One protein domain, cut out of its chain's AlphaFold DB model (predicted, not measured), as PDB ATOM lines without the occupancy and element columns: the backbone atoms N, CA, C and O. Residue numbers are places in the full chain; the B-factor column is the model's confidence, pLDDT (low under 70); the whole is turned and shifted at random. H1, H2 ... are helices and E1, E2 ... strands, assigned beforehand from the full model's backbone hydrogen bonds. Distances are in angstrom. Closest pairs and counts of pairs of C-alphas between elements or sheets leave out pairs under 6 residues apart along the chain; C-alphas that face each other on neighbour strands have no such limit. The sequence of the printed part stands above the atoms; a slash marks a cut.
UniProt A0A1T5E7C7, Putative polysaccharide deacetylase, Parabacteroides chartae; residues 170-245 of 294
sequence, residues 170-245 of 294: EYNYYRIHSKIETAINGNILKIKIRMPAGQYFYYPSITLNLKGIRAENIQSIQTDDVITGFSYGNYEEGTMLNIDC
ATOM      1  N   GLU A 170      77.965 164.895 140.372       98.50
ATOM      2  CA  GLU A 170      78.505 166.090 141.020       98.50
ATOM      3  C   GLU A 170      78.960 165.798 142.448       98.50
ATOM      4  O   GLU A 170      80.072 166.168 142.822       98.50
ATOM      5  N   TYR A 171      78.169 165.051 143.221       98.31
ATOM      6  CA  TYR A 171      78.551 164.633 144.567       98.31
ATOM      7  C   TYR A 171      79.832 163.788 144.567       98.31
ATOM      8  O   TYR A 171      80.743 164.016 145.367       98.31
ATOM      9  N   ASN A 172      79.948 162.834 143.636       98.00
ATOM     10  CA  ASN A 172      81.179 162.078 143.425       98.00
ATOM     11  C   ASN A 172      82.353 163.012 143.094       98.00
ATOM     12  O   ASN A 172      83.417 162.878 143.697       98.00
ATOM     13  N   TYR A 173      82.160 163.978 142.196       98.19
ATOM     14  CA  TYR A 173      83.187 164.949 141.840       98.19
ATOM     15  C   TYR A 173      83.638 165.766 143.058       98.19
ATOM     16  O   TYR A 173      84.837 165.854 143.324       98.19
ATOM     17  N   TYR A 174      82.706 166.296 143.857       98.25
ATOM     18  CA  TYR A 174      83.045 167.023 145.079       98.25
ATOM     19  C   TYR A 174      83.770 166.136 146.088       98.25
ATOM     20  O   TYR A 174      84.751 166.588 146.673       98.25
ATOM     21  N   ARG A 175      83.355 164.876 146.265       97.38
ATOM     22  CA  ARG A 175      84.037 163.929 147.160       97.38
ATOM     23  C   ARG A 175      85.496 163.693 146.757       97.38
ATOM     24  O   ARG A 175      86.336 163.507 147.631       97.38
ATOM     25  N   ILE A 176      85.791 163.672 145.458       96.94
ATOM     26  CA  ILE A 176      87.141 163.420 144.935       96.94
ATOM     27  C   ILE A 176      88.003 164.687 144.933       96.94
ATOM     28  O   ILE A 176      89.190 164.620 145.247       96.94
ATOM     29  N   HIS A 177      87.422 165.839 144.589       97.31
ATOM     30  CA  HIS A 177      88.182 167.057 144.275       97.31
ATOM     31  C   HIS A 177      88.121 168.150 145.343       97.31
ATOM     32  O   HIS A 177      88.904 169.105 145.283       97.31
ATOM     33  N   SER A 178      87.217 168.046 146.320       97.56
ATOM     34  CA  SER A 178      87.133 169.046 147.385       97.56
ATOM     35  C   SER A 178      88.309 168.946 148.346       97.56
ATOM     36  O   SER A 178      88.837 167.872 148.626       97.56
ATOM     37  N   LYS A 179      88.710 170.094 148.891       97.88
ATOM     38  CA  LYS A 179      89.741 170.177 149.930       97.88
ATOM     39  C   LYS A 179      89.137 170.728 151.205       97.88
ATOM     40  O   LYS A 179      88.459 171.751 151.158       97.88
ATOM     41  N   ILE A 180      89.409 170.058 152.319       97.50
ATOM     42  CA  ILE A 180      88.951 170.458 153.646       97.50
ATOM     43  C   ILE A 180      90.174 170.895 154.448       97.50
ATOM     44  O   ILE A 180      91.129 170.137 154.605       97.50
ATOM     45  N   GLU A 181      90.134 172.121 154.949       98.00
ATOM     46  CA  GLU A 181      91.112 172.687 155.872       98.00
ATOM     47  C   GLU A 181      90.426 172.899 157.223       98.00
ATOM     48  O   GLU A 181      89.312 173.426 157.283       98.00
ATOM     49  N   THR A 182      91.085 172.508 158.311       97.12
ATOM     50  CA  THR A 182      90.570 172.692 159.670       97.12
ATOM     51  C   THR A 182      91.553 173.480 160.526       97.12
ATOM     52  O   THR A 182      92.768 173.382 160.367       97.12
ATOM     53  N   ALA A 183      91.020 174.284 161.441       97.50
ATOM     54  CA  ALA A 183      91.793 174.989 162.455       97.50
ATOM     55  C   ALA A 183      91.025 174.986 163.778       97.50
ATOM     56  O   ALA A 183      89.813 175.196 163.788       97.50
ATOM     57  N   ILE A 184      91.728 174.762 164.887       96.81
ATOM     58  CA  ILE A 184      91.143 174.736 166.231       96.81
ATOM     59  C   ILE A 184      91.753 175.878 167.040       96.81
ATOM     60  O   ILE A 184      92.974 176.014 167.103       96.81
ATOM     61  N   ASN A 185      90.902 176.693 167.661       96.62
ATOM     62  CA  ASN A 185      91.300 177.691 168.646       96.62
ATOM     63  C   ASN A 185      90.392 177.580 169.877       96.62
ATOM     64  O   ASN A 185      89.221 177.954 169.822       96.62
ATOM     65  N   GLY A 186      90.920 177.028 170.971       95.31
ATOM     66  CA  GLY A 186      90.127 176.727 172.163       95.31
ATOM     67  C   GLY A 186      88.980 175.768 171.840       95.31
ATOM     68  O   GLY A 186      89.211 174.649 171.390       95.31
ATOM     69  N   ASN A 187      87.745 176.222 172.051       95.12
ATOM     70  CA  ASN A 187      86.513 175.481 171.766       95.12
ATOM     71  C   ASN A 187      85.927 175.762 170.366       95.12
ATOM     72  O   ASN A 187      84.807 175.340 170.083       95.12
ATOM     73  N   ILE A 188      86.651 176.471 169.495       97.06
ATOM     74  CA  ILE A 188      86.199 176.811 168.142       97.06
ATOM     75  C   ILE A 188      86.904 175.915 167.126       97.06
ATOM     76  O   ILE A 188      88.124 175.995 166.963       97.06
ATOM     77  N   LEU A 189      86.126 175.113 166.395       97.19
ATOM     78  CA  LEU A 189      86.561 174.410 165.190       97.19
ATOM     79  C   LEU A 189      86.145 175.223 163.958       97.19
ATOM     80  O   LEU A 189      84.961 175.366 163.667       97.19
ATOM     81  N   LYS A 190      87.125 175.729 163.211       97.81
ATOM     82  CA  LYS A 190      86.911 176.353 161.905       97.81
ATOM     83  C   LYS A 190      87.145 175.324 160.809       97.81
ATOM     84  O   LYS A 190      88.205 174.703 160.768       97.81
ATOM     85  N   ILE A 191      86.179 175.190 159.909       98.12
ATOM     86  CA  ILE A 191      86.241 174.305 158.745       98.12
ATOM     87  C   ILE A 191      86.146 175.178 157.501       98.12
ATOM     88  O   ILE A 191      85.255 176.018 157.396       98.12
ATOM     89  N   LYS A 192      87.065 174.992 156.560       98.06
ATOM     90  CA  LYS A 192      87.034 175.639 155.252       98.06
ATOM     91  C   LYS A 192      87.028 174.564 154.181       98.06
ATOM     92  O   LYS A 192      87.939 173.741 154.123       98.06
ATOM     93  N   ILE A 193      86.007 174.586 153.333       97.75
ATOM     94  CA  ILE A 193      85.828 173.609 152.262       97.75
ATOM     95  C   ILE A 193      85.975 174.334 150.931       97.75
ATOM     96  O   ILE A 193      85.270 175.299 150.650       97.75
ATOM     97  N   ARG A 194      86.906 173.878 150.095       97.25
ATOM     98  CA  ARG A 194      86.999 174.302 148.699       97.25
ATOM     99  C   ARG A 194      86.310 173.255 147.836       97.25
ATOM    100  O   ARG A 194      86.868 172.175 147.679       97.25
ATOM    101  N   MET A 195      85.161 173.601 147.260       96.25
ATOM    102  CA  MET A 195      84.388 172.752 146.345       96.25
ATOM    103  C   MET A 195      84.563 173.241 144.899       96.25
ATOM    104  O   MET A 195      83.943 174.233 144.514       96.25
ATOM    105  N   PRO A 196      85.447 172.629 144.091       96.00
ATOM    106  CA  PRO A 196      85.544 172.976 142.677       96.00
ATOM    107  C   PRO A 196      84.310 172.467 141.923       96.00
ATOM    108  O   PRO A 196      83.886 171.334 142.127       96.00
ATOM    109  N   ALA A 197      83.762 173.294 141.035       93.56
ATOM    110  CA  ALA A 197      82.645 172.935 140.170       93.56
ATOM    111  C   ALA A 197      83.119 172.770 138.719       93.56
ATOM    112  O   ALA A 197      83.937 173.556 138.231       93.56
ATOM    113  N   GLY A 198      82.599 171.751 138.038       93.56
ATOM    114  CA  GLY A 198      82.791 171.556 136.607       93.56
ATOM    115  C   GLY A 198      81.812 172.376 135.764       93.56
ATOM    116  O   GLY A 198      80.933 173.078 136.270       93.56
ATOM    117  N   GLN A 199      81.953 172.268 134.442       95.81
ATOM    118  CA  GLN A 199      80.976 172.822 133.508       95.81
ATOM    119  C   GLN A 199      79.582 172.244 133.793       95.81
ATOM    120  O   GLN A 199      79.439 171.037 133.942       95.81
ATOM    121  N   TYR A 200      78.566 173.111 133.837       97.31
ATOM    122  CA  TYR A 200      77.171 172.728 134.070       97.31
ATOM    123  C   TYR A 200      76.947 171.960 135.377       97.31
ATOM    124  O   TYR A 200      76.206 170.990 135.383       97.31
ATOM    125  N   PHE A 201      77.575 172.372 136.481       97.69
ATOM    126  CA  PHE A 201      77.258 171.857 137.818       97.69
ATOM    127  C   PHE A 201      76.110 172.651 138.456       97.69
ATOM    128  O   PHE A 201      76.076 173.880 138.354       97.69
ATOM    129  N   TYR A 202      75.171 171.959 139.103       97.56
ATOM    130  CA  TYR A 202      73.929 172.538 139.620       97.56
ATOM    131  C   TYR A 202      73.461 171.998 140.969       97.56
ATOM    132  O   TYR A 202      72.503 172.545 141.515       97.56
ATOM    133  N   TYR A 203      74.124 170.978 141.506       97.88
ATOM    134  CA  TYR A 203      73.827 170.377 142.803       97.88
ATOM    135  C   TYR A 203      75.020 170.585 143.749       97.88
ATOM    136  O   TYR A 203      75.678 169.615 144.115       97.88
ATOM    137  N   PRO A 204      75.382 171.837 144.106       97.62
ATOM    138  CA  PRO A 204      76.547 172.139 144.937       97.62
ATOM    139  C   PRO A 204      76.274 171.856 146.422       97.62
ATOM    140  O   PRO A 204      76.397 172.745 147.266       97.62
ATOM    141  N   SER A 205      75.905 170.617 146.730       97.69
ATOM    142  CA  SER A 205      75.607 170.139 148.072       97.69
ATOM    143  C   SER A 205      76.509 168.964 148.450       97.69
ATOM    144  O   SER A 205      76.839 168.103 147.631       97.69
ATOM    145  N   ILE A 206      76.959 168.953 149.704       98.00
ATOM    146  CA  ILE A 206      77.785 167.884 150.269       98.00
ATOM    147  C   ILE A 206      77.363 167.564 151.698       98.00
ATOM    148  O   ILE A 206      76.803 168.397 152.411       98.00
ATOM    149  N   THR A 207      77.748 166.371 152.134       98.44
ATOM    150  CA  THR A 207      77.653 165.942 153.522       98.44
ATOM    151  C   THR A 207      79.056 165.817 154.113       98.44
ATOM    152  O   THR A 207      79.923 165.148 153.547       98.44
ATOM    153  N   LEU A 208      79.292 166.451 155.263       97.81
ATOM    154  CA  LEU A 208      80.540 166.375 156.018       97.81
ATOM    155  C   LEU A 208      80.306 165.694 157.369       97.81
ATOM    156  O   LEU A 208      79.545 166.192 158.194       97.81
ATOM    157  N   ASN A 209      81.026 164.604 157.632       97.31
ATOM    158  CA  ASN A 209      80.955 163.900 158.911       97.31
ATOM    159  C   ASN A 209      82.056 164.384 159.870       97.31
ATOM    160  O   ASN A 209      83.248 164.234 159.599       97.31
ATOM    161  N   LEU A 210      81.650 164.929 161.015       95.50
ATOM    162  CA  LEU A 210      82.503 165.336 162.129       95.50
ATOM    163  C   LEU A 210      82.555 164.229 163.178       95.50
ATOM    164  O   LEU A 210      81.677 164.119 164.034       95.50
ATOM    165  N   LYS A 211      83.601 163.407 163.136       95.50
ATOM    166  CA  LYS A 211      83.797 162.335 164.116       95.50
ATOM    167  C   LYS A 211      84.148 162.896 165.501       95.50
ATOM    168  O   LYS A 211      84.975 163.797 165.611       95.50
ATOM    169  N   GLY A 212      83.563 162.327 166.557       95.00
ATOM    170  CA  GLY A 212      83.899 162.645 167.951       95.00
ATOM    171  C   GLY A 212      83.233 163.905 168.514       95.00
ATOM    172  O   GLY A 212      83.386 164.190 169.698       95.00
ATOM    173  N   ILE A 213      82.468 164.635 167.700       94.31
ATOM    174  CA  ILE A 213      81.665 165.782 168.135       94.31
ATOM    175  C   ILE A 213      80.201 165.388 168.002       94.31
ATOM    176  O   ILE A 213      79.736 165.143 166.895       94.31
ATOM    177  N   ARG A 214      79.481 165.318 169.120       96.44
ATOM    178  CA  ARG A 214      78.029 165.108 169.126       96.44
ATOM    179  C   ARG A 214      77.290 166.434 168.963       96.44
ATOM    180  O   ARG A 214      77.791 167.457 169.428       96.44
ATOM    181  N   ALA A 215      76.108 166.407 168.355       96.38
ATOM    182  CA  ALA A 215      75.331 167.601 168.040       96.38
ATOM    183  C   ALA A 215      74.956 168.390 169.307       96.38
ATOM    184  O   ALA A 215      75.044 169.613 169.316       96.38
ATOM    185  N   GLU A 216      74.639 167.696 170.402       96.06
ATOM    186  CA  GLU A 216      74.343 168.288 171.713       96.06
ATOM    187  C   GLU A 216      75.523 169.051 172.341       96.06
ATOM    188  O   GLU A 216      75.318 169.905 173.199       96.06
ATOM    189  N   ASN A 217      76.754 168.778 171.898       95.62
ATOM    190  CA  ASN A 217      77.957 169.456 172.379       95.62
ATOM    191  C   ASN A 217      78.301 170.705 171.548       95.62
ATOM    192  O   ASN A 217      79.298 171.376 171.826       95.62
ATOM    193  N   ILE A 218      77.509 171.022 170.521       96.38
ATOM    194  CA  ILE A 218      77.720 172.179 169.654       96.38
ATOM    195  C   ILE A 218      76.895 173.352 170.184       96.38
ATOM    196  O   ILE A 218      75.677 173.385 170.047       96.38
ATOM    197  N   GLN A 219      77.572 174.350 170.760       96.62
ATOM    198  CA  GLN A 219      76.904 175.550 171.274       96.62
ATOM    199  C   GLN A 219      76.308 176.415 170.154       96.62
ATOM    200  O   GLN A 219      75.246 177.007 170.321       96.62
ATOM    201  N   SER A 220      77.018 176.545 169.032       95.88
ATOM    202  CA  SER A 220      76.562 177.308 167.869       95.88
ATOM    203  C   SER A 220      77.341 176.906 166.621       95.88
ATOM    204  O   SER A 220      78.466 176.411 166.718       95.88
ATOM    205  N   ILE A 221      76.751 177.155 165.454       96.81
ATOM    206  CA  ILE A 221      77.405 177.021 164.154       96.81
ATOM    207  C   ILE A 221      77.249 178.347 163.418       96.81
ATOM    208  O   ILE A 221      76.156 178.903 163.350       96.81
ATOM    209  N   GLN A 222      78.348 178.841 162.857       96.38
ATOM    210  CA  GLN A 222      78.356 180.004 161.977       96.38
ATOM    211  C   GLN A 222      78.799 179.552 160.588       96.38
ATOM    212  O   GLN A 222      79.809 178.860 160.450       96.38
ATOM    213  N   THR A 223      78.034 179.936 159.572       97.06
ATOM    214  CA  THR A 223      78.310 179.652 158.158       97.06
ATOM    215  C   THR A 223      78.538 180.959 157.409       97.06
ATOM    216  O   THR A 223      78.061 182.012 157.832       97.06
ATOM    217  N   ASP A 224      79.283 180.905 156.311       95.00
ATOM    218  CA  ASP A 224      79.416 182.040 155.403       95.00
ATOM    219  C   ASP A 224      78.182 182.176 154.491       95.00
ATOM    220  O   ASP A 224      77.287 181.329 154.469       95.00
ATOM    221  N   ASP A 225      78.107 183.280 153.746       94.81
ATOM    222  CA  ASP A 225      76.950 183.599 152.899       94.81
ATOM    223  C   ASP A 225      76.845 182.735 151.640       94.81
ATOM    224  O   ASP A 225      75.781 182.697 151.024       94.81
ATOM    225  N   VAL A 226      77.917 182.030 151.255       96.25
ATOM    226  CA  VAL A 226      77.861 181.094 150.121       96.25
ATOM    227  C   VAL A 226      77.068 179.836 150.471       96.25
ATOM    228  O   VAL A 226      76.443 179.261 149.583       96.25
ATOM    229  N   ILE A 227      77.030 179.443 151.748       98.12
ATOM    230  CA  ILE A 227      76.129 178.396 152.231       98.12
ATOM    231  C   ILE A 227      74.720 178.984 152.308       98.12
ATOM    232  O   ILE A 227      74.452 179.894 153.095       98.12
ATOM    233  N   THR A 228      73.811 178.457 151.497       98.25
ATOM    234  CA  THR A 228      72.408 178.881 151.406       98.25
ATOM    235  C   THR A 228      71.471 177.925 152.135       98.25
ATOM    236  O   THR A 228      70.454 178.361 152.678       98.25
ATOM    237  N   GLY A 229      71.822 176.639 152.184       98.56
ATOM    238  CA  GLY A 229      71.118 175.606 152.939       98.56
ATOM    239  C   GLY A 229      72.049 174.916 153.924       98.56
ATOM    240  O   GLY A 229      73.223 174.683 153.629       98.56
ATOM    241  N   PHE A 230      71.550 174.634 155.125       98.50
ATOM    242  CA  PHE A 230      72.351 174.004 156.169       98.50
ATOM    243  C   PHE A 230      71.480 173.205 157.132       98.50
ATOM    244  O   PHE A 230      70.527 173.741 157.697       98.50
ATOM    245  N   SER A 231      71.850 171.950 157.371       98.19
ATOM    246  CA  SER A 231      71.287 171.128 158.443       98.19
ATOM    247  C   SER A 231      72.374 170.278 159.087       98.19
ATOM    248  O   SER A 231      73.424 170.027 158.496       98.19
ATOM    249  N   TYR A 232      72.157 169.861 160.331       98.06
ATOM    250  CA  TYR A 232      73.091 168.997 161.037       98.06
ATOM    251  C   TYR A 232      72.371 168.126 162.060       98.06
ATOM    252  O   TYR A 232      71.293 168.473 162.542       98.06
ATOM    253  N   GLY A 233      72.981 166.998 162.400       97.62
ATOM    254  CA  GLY A 233      72.431 166.053 163.363       97.62
ATOM    255  C   GLY A 233      73.431 164.969 163.731       97.62
ATOM    256  O   GLY A 233      74.476 164.826 163.096       97.62
ATOM    257  N   ASN A 234      73.132 164.207 164.781       97.94
ATOM    258  CA  ASN A 234      73.976 163.084 165.183       97.94
ATOM    259  C   ASN A 234      74.010 162.009 164.086       97.94
ATOM    260  O   ASN A 234      72.971 161.614 163.566       97.94
ATOM    261  N   TYR A 235      75.205 161.507 163.777       96.50
ATOM    262  CA  TYR A 235      75.417 160.398 162.848       96.50
ATOM    263  C   TYR A 235      76.611 159.553 163.296       96.50
ATOM    264  O   TYR A 235      77.690 160.086 163.567       96.50
ATOM    265  N   GLU A 236      76.417 158.236 163.388       94.94
ATOM    266  CA  GLU A 236      77.411 157.276 163.892       94.94
ATOM    267  C   GLU A 236      78.084 157.753 165.206       94.94
ATOM    268  O   GLU A 236      77.414 157.929 166.228       94.94
ATOM    269  N   GLU A 237      79.403 157.968 165.203       94.69
ATOM    270  CA  GLU A 237      80.217 158.406 166.351       94.69
ATOM    271  C   GLU A 237      80.380 159.940 166.440       94.69
ATOM    272  O   GLU A 237      81.297 160.437 167.099       94.69
ATOM    273  N   GLY A 238      79.543 160.716 165.753       97.31
ATOM    274  CA  GLY A 238      79.693 162.167 165.700       97.31
ATOM    275  C   GLY A 238      78.478 162.907 165.154       97.31
ATOM    276  O   GLY A 238      77.340 162.532 165.441       97.31
ATOM    277  N   THR A 239      78.739 163.973 164.396       97.75
ATOM    278  CA  THR A 239      77.732 164.864 163.803       97.75
ATOM    279  C   THR A 239      77.910 164.907 162.295       97.75
ATOM    280  O   THR A 239      79.018 165.095 161.799       97.75
ATOM    281  N   MET A 240      76.818 164.775 161.560       98.12
ATOM    282  CA  MET A 240      76.747 165.031 160.131       98.12
ATOM    283  C   MET A 240      76.346 166.486 159.887       98.12
ATOM    284  O   MET A 240      75.428 166.979 160.539       98.12
ATOM    285  N   LEU A 241      77.004 167.152 158.940       98.19
ATOM    286  CA  LEU A 241      76.632 168.469 158.426       98.19
ATOM    287  C   LEU A 241      76.226 168.326 156.957       98.19
ATOM    288  O   LEU A 241      77.045 167.897 156.146       98.19
ATOM    289  N   ASN A 242      75.009 168.719 156.602       98.62
ATOM    290  CA  ASN A 242      74.574 168.842 155.214       98.62
ATOM    291  C   ASN A 242      74.683 170.307 154.803       98.62
ATOM    292  O   ASN A 242      74.110 171.189 155.446       98.62
ATOM    293  N   ILE A 243      75.461 170.559 153.758       98.62
ATOM    294  CA  ILE A 243      75.852 171.894 153.315       98.62
ATOM    295  C   ILE A 243      75.381 172.051 151.879       98.62
ATOM    296  O   ILE A 243      75.780 171.266 151.023       98.62
ATOM    297  N   ASP A 244      74.565 173.067 151.615       98.44
ATOM    298  CA  ASP A 244      74.072 173.411 150.283       98.44
ATOM    299  C   ASP A 244      74.511 174.836 149.922       98.44
ATOM    300  O   ASP A 244      74.244 175.792 150.657       98.44
ATOM    301  N   CYS A 245      75.198 174.965 148.787       98.06
ATOM    302  CA  CYS A 245      75.708 176.222 148.242       98.06
ATOM    303  C   CYS A 245      74.951 176.666 146.976       98.06
ATOM    304  O   CYS A 245      75.489 177.402 146.137       98.06
TER     305      CYS A 245
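What this domain is: This is residues 170 to 245 of the 294 residues of the protein "Putative polysaccharide deacetylase" of Parabacteroides chartae (UniProt A0A1T5E7C7). A twisted sheet of three antiparallel strands, E3, E5 and E4, makes one wall of the domain, and the two-stranded hairpin E1 and E2 lies off one face of it, nearer the E3 edge, with a gap between the two. The long stretch of residues 212 to 228 arches over that same face from the end of E3 to the start of E4, while the short helix H1 only grazes the sheet near E3, with its residues 170 to 175. The printed part has 76 residues, with one named helix and five named strands in the order H1, E1, E2, E3, E4, E5, and its class is mostly strand. It is compact, with a radius of gyration of the C-alphas of 13.0 A, and elongated, with spans of 39 by 25 by 21 A.

How they stand to each other: The larger sheet runs E3, residues 205 to 211, then E5, residues 238 to 244, then E4, residues 229 to 235; it is twisted, with C-alphas up to 4.1 A off its best plane. E5 is the inner strand. E3 and E5 are antiparallel at 164 degrees, with N 208 and O 241 within hydrogen-bond range at 2.8 A. E4 and E5 form a hairpin, antiparallel at 163 degrees, with N 240 and O 233 at 2.8 A and N 229 and O 244 at 3.0 A. H1, residues 170 to 177, is on this sheet but only grazes it, with residues 170 to 175; the closest C-alphas of H1 and E3 are those of Tyr 171 and Ile 206, 6.6 A apart. Each O i to N i+4 pair in H1 is within hydrogen-bond range. E1, residues 179 to 185, and E2, residues 188 to 194, form the other hairpin, antiparallel at 164 degrees, with N 183 and O 190 at 2.9 A. E2 and E3 are apart, and E1 is apart from E3, E4 and E5.

Where its parts are: H1 begins at C-alpha 170, (78.505, 166.090, 141.020), and is 10.3 A long. E1 measures 20.2 A from first to last C-alpha, E2 19.6 A, E3 19.6 A, E4 18.7 A and E5 19.9 A. E3 begins at C-alpha 205, (75.607, 170.139, 148.072), and E5 ends at C-alpha 244, (74.072, 173.411, 150.283).

The domain as a whole: The two C-alphas farthest apart in the domain are those of Gly 186 and Tyr 200, at 40.4 A. The link from E3 to E4, 17 residues, is long, and that from E2 to E3, 10 residues, is short; the other links are tight. The printed part has no cut. The mean pLDDT of the printed part is 97.0, and no printed residue is under 70.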